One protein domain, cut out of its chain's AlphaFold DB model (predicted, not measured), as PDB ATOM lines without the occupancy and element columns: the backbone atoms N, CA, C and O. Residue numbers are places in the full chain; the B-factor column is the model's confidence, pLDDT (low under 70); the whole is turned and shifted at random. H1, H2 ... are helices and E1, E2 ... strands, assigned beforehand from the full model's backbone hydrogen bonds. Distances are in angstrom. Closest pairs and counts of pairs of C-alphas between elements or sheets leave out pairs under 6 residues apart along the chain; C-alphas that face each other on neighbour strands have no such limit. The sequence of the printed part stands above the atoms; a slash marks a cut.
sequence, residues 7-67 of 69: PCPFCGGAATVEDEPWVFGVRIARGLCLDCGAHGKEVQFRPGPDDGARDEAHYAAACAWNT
ATOM      1  N   PRO A   7      50.393  42.380  25.266       87.31
ATOM      2  CA  PRO A   7      51.689  42.445  24.603       87.31
ATOM      3  C   PRO A   7      52.801  42.062  25.587       87.31
ATOM      4  O   PRO A   7      52.802  42.472  26.749       87.31
ATOM      5  N   CYS A   8      53.773  41.274  25.138       88.88
ATOM      6  CA  CYS A   8      54.953  40.962  25.931       88.88
ATOM      7  C   CYS A   8      55.851  42.205  26.054       88.88
ATOM      8  O   CYS A   8      56.276  42.742  25.027       88.88
ATOM      9  N   PRO A   9      56.233  42.635  27.271       85.38
ATOM     10  CA  PRO A   9      57.097  43.801  27.455       85.38
ATOM     11  C   PRO A   9      58.542  43.577  26.977       85.38
ATOM     12  O   PRO A   9      59.284  44.546  26.833       85.38
ATOM     13  N   PHE A  10      58.943  42.324  26.723       86.88
ATOM     14  CA  PHE A  10      60.300  41.956  26.310       86.88
ATOM     15  C   PHE A  10      60.446  41.805  24.793       86.88
ATOM     16  O   PHE A  10      61.307  42.442  24.194       86.88
ATOM     17  N   CYS A  11      59.621  40.959  24.165       89.88
ATOM     18  CA  CYS A  11      59.721  40.657  22.733       89.88
ATOM     19  C   CYS A  11      58.620  41.303  21.879       89.88
ATOM     20  O   CYS A  11      58.668  41.191  20.658       89.88
ATOM     21  N   GLY A  12      57.616  41.944  22.492       87.56
ATOM     22  CA  GLY A  12      56.441  42.477  21.789       87.56
ATOM     23  C   GLY A  12      55.445  41.414  21.306       87.56
ATOM     24  O   GLY A  12      54.432  41.771  20.714       87.56
ATOM     25  N   GLY A  13      55.725  40.133  21.559       89.19
ATOM     26  CA  GLY A  13      54.882  38.993  21.204       89.19
ATOM     27  C   GLY A  13      53.600  38.875  22.027       89.19
ATOM     28  O   GLY A  13      53.301  39.723  22.873       89.19
ATOM     29  N   ALA A  14      52.847  37.803  21.805       89.38
ATOM     30  CA  ALA A  14      51.608  37.542  22.532       89.38
ATOM     31  C   ALA A  14      51.893  36.983  23.934       89.38
ATOM     32  O   ALA A  14      52.731  36.095  24.125       89.38
ATOM     33  N   ALA A  15      51.179  37.499  24.928       88.81
ATOM     34  CA  ALA A  15      51.202  37.006  26.294       88.81
ATOM     35  C   ALA A  15      49.788  36.758  26.818       88.81
ATOM     36  O   ALA A  15      48.833  37.430  26.425       88.81
ATOM     37  N   THR A  16      49.670  35.795  27.721       90.88
ATOM     38  CA  THR A  16      48.426  35.423  28.395       90.88
ATOM     39  C   THR A  16      48.637  35.398  29.908       90.88
ATOM     40  O   THR A  16      49.775  35.444  30.375       90.88
ATOM     41  N   VAL A  17      47.552  35.367  30.679       89.12
ATOM     42  CA  VAL A  17      47.608  35.143  32.128       89.12
ATOM     43  C   VAL A  17      47.198  33.704  32.389       89.12
ATOM     44  O   VAL A  17      46.070  33.316  32.092       89.12
ATOM     45  N   GLU A  18      48.120  32.924  32.939       87.44
ATOM     46  CA  GLU A  18      47.891  31.526  33.283       87.44
ATOM     47  C   GLU A  18      47.617  31.368  34.777       87.44
ATOM     48  O   GLU A  18      48.126  32.128  35.605       87.44
ATOM     49  N   ASP A  19      46.834  30.338  35.096       83.94
ATOM     50  CA  ASP A  19      46.534  29.885  36.449       83.94
ATOM     51  C   ASP A  19      47.211  28.523  36.662       83.94
ATOM     52  O   ASP A  19      46.840  27.524  36.036       83.94
ATOM     53  N   GLU A  20      48.236  28.490  37.511       80.44
ATOM     54  CA  GLU A  20      48.957  27.260  37.825       80.44
ATOM     55  C   GLU A  20      48.205  26.383  38.842       80.44
ATOM     56  O   GLU A  20      47.484  26.881  39.717       80.44
ATOM     57  N   PRO A  21      48.371  25.048  38.752       69.75
ATOM     58  CA  PRO A  21      47.652  24.113  39.601       69.75
ATOM     59  C   PRO A  21      47.973  24.282  41.090       69.75
ATOM     60  O   PRO A  21      49.031  24.747  41.500       69.75
ATOM     61  N   TRP A  22      47.016  23.844  41.902       67.00
ATOM     62  CA  TRP A  22      46.982  23.965  43.356       67.00
ATOM     63  C   TRP A  22      48.213  23.354  44.040       67.00
ATOM     64  O   TRP A  22      48.374  22.131  44.066       67.00
ATOM     65  N   VAL A  23      49.025  24.184  44.698       69.06
ATOM     66  CA  VAL A  23      50.147  23.727  45.529       69.06
ATOM     67  C   VAL A  23      49.944  24.242  46.959       69.06
ATOM     68  O   VAL A  23      49.812  25.437  47.199       69.06
ATOM     69  N   PHE A  24      49.845  23.325  47.929       73.00
ATOM     70  CA  PHE A  24      49.714  23.619  49.371       73.00
ATOM     71  C   PHE A  24      48.598  24.605  49.796       73.00
ATOM     72  O   PHE A  24      48.728  25.283  50.814       73.00
ATOM     73  N   GLY A  25      47.471  24.681  49.078       74.25
ATOM     74  CA  GLY A  25      46.357  25.572  49.461       74.25
ATOM     75  C   GLY A  25      46.394  26.957  48.818       74.25
ATOM     76  O   GLY A  25      45.603  27.816  49.202       74.25
ATOM     77  N   VAL A  26      47.304  27.180  47.870       79.50
ATOM     78  CA  VAL A  26      47.474  28.447  47.156       79.50
ATOM     79  C   VAL A  26      47.470  28.177  45.650       79.50
ATOM     80  O   VAL A  26      48.003  27.165  45.191       79.50
ATOM     81  N   ARG A  27      46.839  29.076  44.892       86.00
ATOM     82  CA  ARG A  27      46.908  29.136  43.427       86.00
ATOM     83  C   ARG A  27      47.721  30.346  43.002       86.00
ATOM     84  O   ARG A  27      47.792  31.332  43.741       86.00
ATOM     85  N   ILE A  28      48.334  30.258  41.828       88.12
ATOM     86  CA  ILE A  28      49.195  31.307  41.288       88.12
ATOM     87  C   ILE A  28      48.630  31.745  39.945       88.12
ATOM     88  O   ILE A  28      48.504  30.932  39.037       88.12
ATOM     89  N   ALA A  29      48.341  33.037  39.818       90.12
ATOM     90  CA  ALA A  29      48.123  33.689  38.537       90.12
ATOM     91  C   ALA A  29      49.412  34.403  38.111       90.12
ATOM     92  O   ALA A  29      50.005  35.140  38.908       90.12
ATOM     93  N   ARG A  30      49.861  34.217  36.867       90.81
ATOM     94  CA  ARG A  30      51.023  34.943  36.324       90.81
ATOM     95  C   ARG A  30      50.888  35.195  34.827       90.81
ATOM     96  O   ARG A  30      50.250  34.428  34.118       90.81
ATOM     97  N   GLY A  31      51.538  36.248  34.340       90.50
ATOM     98  CA  GLY A  31      51.704  36.459  32.901       90.50
ATOM     99  C   GLY A  31      52.724  35.486  32.300       90.50
ATOM    100  O   GLY A  31      53.766  35.239  32.910       90.50
ATOM    101  N   LEU A  32      52.444  34.967  31.107       90.69
ATOM    102  CA  LEU A  32      53.352  34.156  30.298       90.69
ATOM    103  C   LEU A  32      53.362  34.679  28.862       90.69
ATOM    104  O   LEU A  32      52.308  34.813  28.242       90.69
ATOM    105  N   CYS A  33      54.546  34.922  28.301       91.88
ATOM    106  CA  CYS A  33      54.677  35.130  26.861       91.88
ATOM    107  C   CYS A  33      54.751  33.793  26.119       91.88
ATOM    108  O   CYS A  33      55.633  32.984  26.396       91.88
ATOM    109  N   LEU A  34      53.879  33.609  25.128       90.19
ATOM    110  CA  LEU A  34      53.806  32.394  24.315       90.19
ATOM    111  C   LEU A  34      54.942  32.294  23.283       90.19
ATOM    112  O   LEU A  34      55.236  31.203  22.806       90.19
ATOM    113  N   ASP A  35      55.597  33.416  22.970       91.38
ATOM    114  CA  ASP A  35      56.658  33.476  21.959       91.38
ATOM    115  C   ASP A  35      58.061  33.332  22.567       91.38
ATOM    116  O   ASP A  35      58.876  32.548  22.087       91.38
ATOM    117  N   CYS A  36      58.368  34.098  23.623       91.38
ATOM    118  CA  CYS A  36      59.702  34.103  24.238       91.38
ATOM    119  C   CYS A  36      59.790  33.343  25.566       91.38
ATOM    120  O   CYS A  36      60.884  33.230  26.117       91.38
ATOM    121  N   GLY A  37      58.664  32.861  26.106       89.44
ATOM    122  CA  GLY A  37      58.635  32.152  27.386       89.44
ATOM    123  C   GLY A  37      58.996  33.027  28.588       89.44
ATOM    124  O   GLY A  37      59.444  32.512  29.603       89.44
ATOM    125  N   ALA A  38      58.859  34.356  28.492       90.25
ATOM    126  CA  ALA A  38      59.050  35.243  29.637       90.25
ATOM    127  C   ALA A  38      57.915  35.065  30.655       90.25
ATOM    128  O   ALA A  38      56.748  34.986  30.271       90.25
ATOM    129  N   HIS A  39      58.263  35.026  31.944       89.50
ATOM    130  CA  HIS A  39      57.319  34.844  33.050       89.50
ATOM    131  C   HIS A  39      57.164  36.139  33.846       89.50
ATOM    132  O   HIS A  39      58.126  36.873  34.079       89.50
ATOM    133  N   GLY A  40      55.925  36.418  34.240       88.31
ATOM    134  CA  GLY A  40      55.553  37.606  34.990       88.31
ATOM    135  C   GLY A  40      55.691  37.394  36.487       88.31
ATOM    136  O   GLY A  40      56.018  36.308  36.963       88.31
ATOM    137  N   LYS A  41      55.380  38.442  37.247       88.25
ATOM    138  CA  LYS A  41      55.271  38.332  38.699       88.25
ATOM    139  C   LYS A  41      54.125  37.389  39.074       88.25
ATOM    140  O   LYS A  41      53.024  37.507  38.543       88.25
ATOM    141  N   GLU A  42      54.392  36.504  40.025       90.50
ATOM    142  CA  GLU A  42      53.403  35.584  40.579       90.50
ATOM    143  C   GLU A  42      52.446  36.312  41.529       90.50
ATOM    144  O   GLU A  42      52.870  37.015  42.454       90.50
ATOM    145  N   VAL A  43      51.145  36.127  41.308       89.44
ATOM    146  CA  VAL A  43      50.076  36.603  42.185       89.44
ATOM    147  C   VAL A  43      49.414  35.400  42.830       89.44
ATOM    148  O   VAL A  43      48.765  34.593  42.172       89.44
ATOM    149  N   GLN A  44      49.593  35.284  44.139       89.88
ATOM    150  CA  GLN A  44      49.013  34.204  44.919       89.88
ATOM    151  C   GLN A  44      47.589  34.547  45.344       89.88
ATOM    152  O   GLN A  44      47.333  35.645  45.839       89.88
ATOM    153  N   PHE A  45      46.685  33.583  45.225       86.31
ATOM    154  CA  PHE A  45      45.327  33.694  45.742       86.31
ATOM    155  C   PHE A  45      44.856  32.374  46.346       86.31
ATOM    156  O   PHE A  45      45.360  31.292  46.033       86.31
ATOM    157  N   ARG A  46      43.883  32.467  47.254       83.56
ATOM    158  CA  ARG A  46      43.175  31.300  47.779       83.56
ATOM    159  C   ARG A  46      41.828  31.214  47.071       83.56
ATOM    160  O   ARG A  46      41.038  32.140  47.228       83.56
ATOM    161  N   PRO A  47      41.562  30.151  46.298       71.69
ATOM    162  CA  PRO A  47      40.256  29.974  45.682       71.69
ATOM    163  C   PRO A  47      39.201  29.789  46.780       71.69
ATOM    164  O   PRO A  47      39.340  28.938  47.663       71.69
ATOM    165  N   GLY A  48      38.186  30.644  46.743       72.38
ATOM    166  CA  GLY A  48      36.999  30.554  47.578       72.38
ATOM    167  C   GLY A  48      35.883  29.773  46.880       72.38
ATOM    168  O   GLY A  48      36.086  29.223  45.797       72.38
ATOM    169  N   PRO A  49      34.688  29.708  47.491       71.44
ATOM    170  CA  PRO A  49      33.486  29.206  46.825       71.44
ATOM    171  C   PRO A  49      33.029  30.105  45.663       71.44
ATOM    172  O   PRO A  49      32.205  29.677  44.856       71.44
ATOM    173  N   ASP A  50      33.541  31.333  45.582       75.25
ATOM    174  CA  ASP A  50      33.334  32.276  44.495       75.25
ATOM    175  C   ASP A  50      34.584  32.436  43.615       75.25
ATOM    176  O   ASP A  50      35.731  32.381  44.062       75.25
ATOM    177  N   ASP A  51      34.344  32.696  42.332       75.94
ATOM    178  CA  ASP A  51      35.399  32.970  41.351       75.94
ATOM    179  C   ASP A  51      36.039  34.365  41.536       75.94
ATOM    180  O   ASP A  51      37.015  34.693  40.864       75.94
ATOM    181  N   GLY A  52      35.545  35.185  42.475       79.25
ATOM    182  CA  GLY A  52      35.995  36.568  42.674       79.25
ATOM    183  C   GLY A  52      37.490  36.690  42.975       79.25
ATOM    184  O   GLY A  52      38.173  37.520  42.377       79.25
ATOM    185  N   ALA A  53      38.029  35.809  43.826       81.56
ATOM    186  CA  ALA A  53      39.457  35.796  44.147       81.56
ATOM    187  C   ALA A  53      40.337  35.412  42.941       81.56
ATOM    188  O   ALA A  53      41.470  35.880  42.834       81.56
ATOM    189  N   ARG A  54      39.820  34.578  42.025       85.00
ATOM    190  CA  ARG A  54      40.515  34.218  40.779       85.00
ATOM    191  C   ARG A  54      40.560  35.414  39.839       85.00
ATOM    192  O   ARG A  54      41.624  35.758  39.332       85.00
ATOM    193  N   ASP A  55      39.419  36.060  39.627       86.81
ATOM    194  CA  ASP A  55      39.311  37.175  38.688       86.81
ATOM    195  C   ASP A  55      40.144  38.386  39.153       86.81
ATOM    196  O   ASP A  55      40.812  39.035  38.342       86.81
ATOM    197  N   GLU A  56      40.185  38.648  40.464       87.06
ATOM    198  CA  GLU A  56      41.055  39.669  41.059       87.06
ATOM    199  C   GLU A  56      42.543  39.324  40.886       87.06
ATOM    200  O   GLU A  56      43.341  40.188  40.507       87.06
ATOM    201  N   ALA A  57      42.920  38.056  41.075       88.38
ATOM    202  CA  ALA A  57      44.292  37.602  40.862       88.38
ATOM    203  C   ALA A  57      44.723  37.714  39.394       88.38
ATOM    204  O   ALA A  57      45.831  38.177  39.108       88.38
ATOM    205  N   HIS A  58      43.843  37.356  38.456       88.81
ATOM    206  CA  HIS A  58      44.095  37.507  37.023       88.81
ATOM    207  C   HIS A  58      44.277  38.978  36.646       88.81
ATOM    208  O   HIS A  58      45.192  39.323  35.895       88.81
ATOM    209  N   TYR A  59      43.439  39.859  37.197       88.25
ATOM    210  CA  TYR A  59      43.549  41.295  36.967       88.25
ATOM    211  C   TYR A  59      44.872  41.844  37.507       88.25
ATOM    212  O   TYR A  59      45.595  42.542  36.794       88.25
ATOM    213  N   ALA A  60      45.236  41.473  38.735       88.81
ATOM    214  CA  ALA A  60      46.497  41.874  39.347       88.81
ATOM    215  C   ALA A  60      47.717  41.365  38.558       88.81
ATOM    216  O   ALA A  60      48.665  42.126  38.354       88.81
ATOM    217  N   ALA A  61      47.683  40.125  38.059       89.94
ATOM    218  CA  ALA A  61      48.741  39.563  37.219       89.94
ATOM    219  C   ALA A  61      48.863  40.308  35.876       89.94
ATOM    220  O   ALA A  61      49.972  40.647  35.457       89.94
ATOM    221  N   ALA A  62      47.738  40.644  35.235       88.81
ATOM    222  CA  ALA A  62      47.712  41.441  34.007       88.81
ATOM    223  C   ALA A  62      48.240  42.873  34.214       88.81
ATOM    224  O   ALA A  62      48.959  43.411  33.365       88.81
ATOM    225  N   CYS A  63      47.914  43.501  35.347       88.38
ATOM    226  CA  CYS A  63      48.466  44.802  35.719       88.38
ATOM    227  C   CYS A  63      49.977  44.718  35.955       88.38
ATOM    228  O   CYS A  63      50.716  45.533  35.405       88.38
ATOM    229  N   ALA A  64      50.433  43.710  36.706       87.50
ATOM    230  CA  ALA A  64      51.849  43.491  36.987       87.50
ATOM    231  C   ALA A  64      52.670  43.252  35.709       87.50
ATOM    232  O   ALA A  64      53.811  43.697  35.621       87.50
ATOM    233  N   TRP A  65      52.078  42.591  34.712       88.38
ATOM    234  CA  TRP A  65      52.696  42.354  33.406       88.38
ATOM    235  C   TRP A  65      52.897  43.640  32.587       88.38
ATOM    236  O   TRP A  65      53.888  43.772  31.872       88.38
ATOM    237  N   ASN A  66      51.978  44.604  32.707       79.31
ATOM    238  CA  ASN A  66      52.046  45.886  31.994       79.31
ATOM    239  C   ASN A  66      52.894  46.950  32.705       79.31
ATOM    240  O   ASN A  66      53.356  47.901  32.072       79.31
ATOM    241  N   THR A  67      53.105  46.829  34.014       71.00
ATOM    242  CA  THR A  67      54.074  47.672  34.718       71.00
ATOM    243  C   THR A  67      55.483  47.223  34.352       71.00
ATOM    244  O   THR A  67      55.931  46.183  34.820       71.00
TER     245      THR A  67
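What this domain is: This is residues 7 to 67 of the 69 residues of an uncharacterized protein of Azoarcus sp. DD4 (UniProt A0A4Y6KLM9). One helix, H1, lies over one face of a small sheet of three strands, and the opposite face has no named helix on it. The sheet is made of a long two-stranded hairpin, E1 and E2, with the short strand E3 added beside E2. The printed part has 61 residues, with E1, E2, E3 and H1 in that order along the chain; the sheet's order is E1, E2, E3, antiparallel throughout, and the class is mixed, helices and strands. The whole is compact, with a radius of gyration of the C-alphas of 11.8 A, yet elongated in outline, its C-alphas spanning 37 by 19 by 14 A.

Where its parts are: The printed part begins at Pro 7. E1, residues 14 to 23, starts at C-alpha 14 (51.608, 37.542, 22.532) and is 26.9 A long from first to last C-alpha. E2, residues 26 to 33, is 22.5 A long. E3, residues 43 to 45, is 6.6 A long. H1, residues 52 to 66, runs 21.4 A from C-alpha 52 (35.995, 36.568, 42.674) to C-alpha 66 (52.046, 45.886, 31.994).

How they stand to each other: The three strands form a meander, each strand the antiparallel neighbour of the one before. E1 and E2 are a hairpin, their directions at 159 degrees; N 16 and O 32 are 2.9 A apart and N 30 and O 18 are 3.0 A apart, within hydrogen-bond range. E2 and E3 are also a hairpin, at 150 degrees, with N 29 and O 43 at 2.9 A and N 43 and O 29 at 2.8 A. E2 is the inner strand; the edge strands E1 and E3 are apart. H1 is on the sheet at a height over the sheet of 7.1 A, giving two layers, a helix on one face of a sheet. It lies over E2, and on the local plane it stands at 31 degrees to E2, only just slantwise to the strands. The closest C-alphas of E2 and H1 are those of Arg 30 and Ala 61, 5.2 A apart; those of E3 and H1 are Val 43 and Ala 61, 5.9 A; those of E1 and H1 are Val 17 and His 58, 6.5 A. In H1 every O i to N i+4 pair is within hydrogen-bond range.

The domain as a whole: The two C-alphas farthest apart are those of Cys 11 and Pro 49, 37.4 A, while those of Pro 7 and Thr 67, the first and last printed, are 11.6 A apart. The printed part has no cut. The link E1 to E2 is tight, and the links E2 to E3 and E3 to H1 are short. The mean pLDDT of the printed part is 84.9; residues 21 to 23 are under 70.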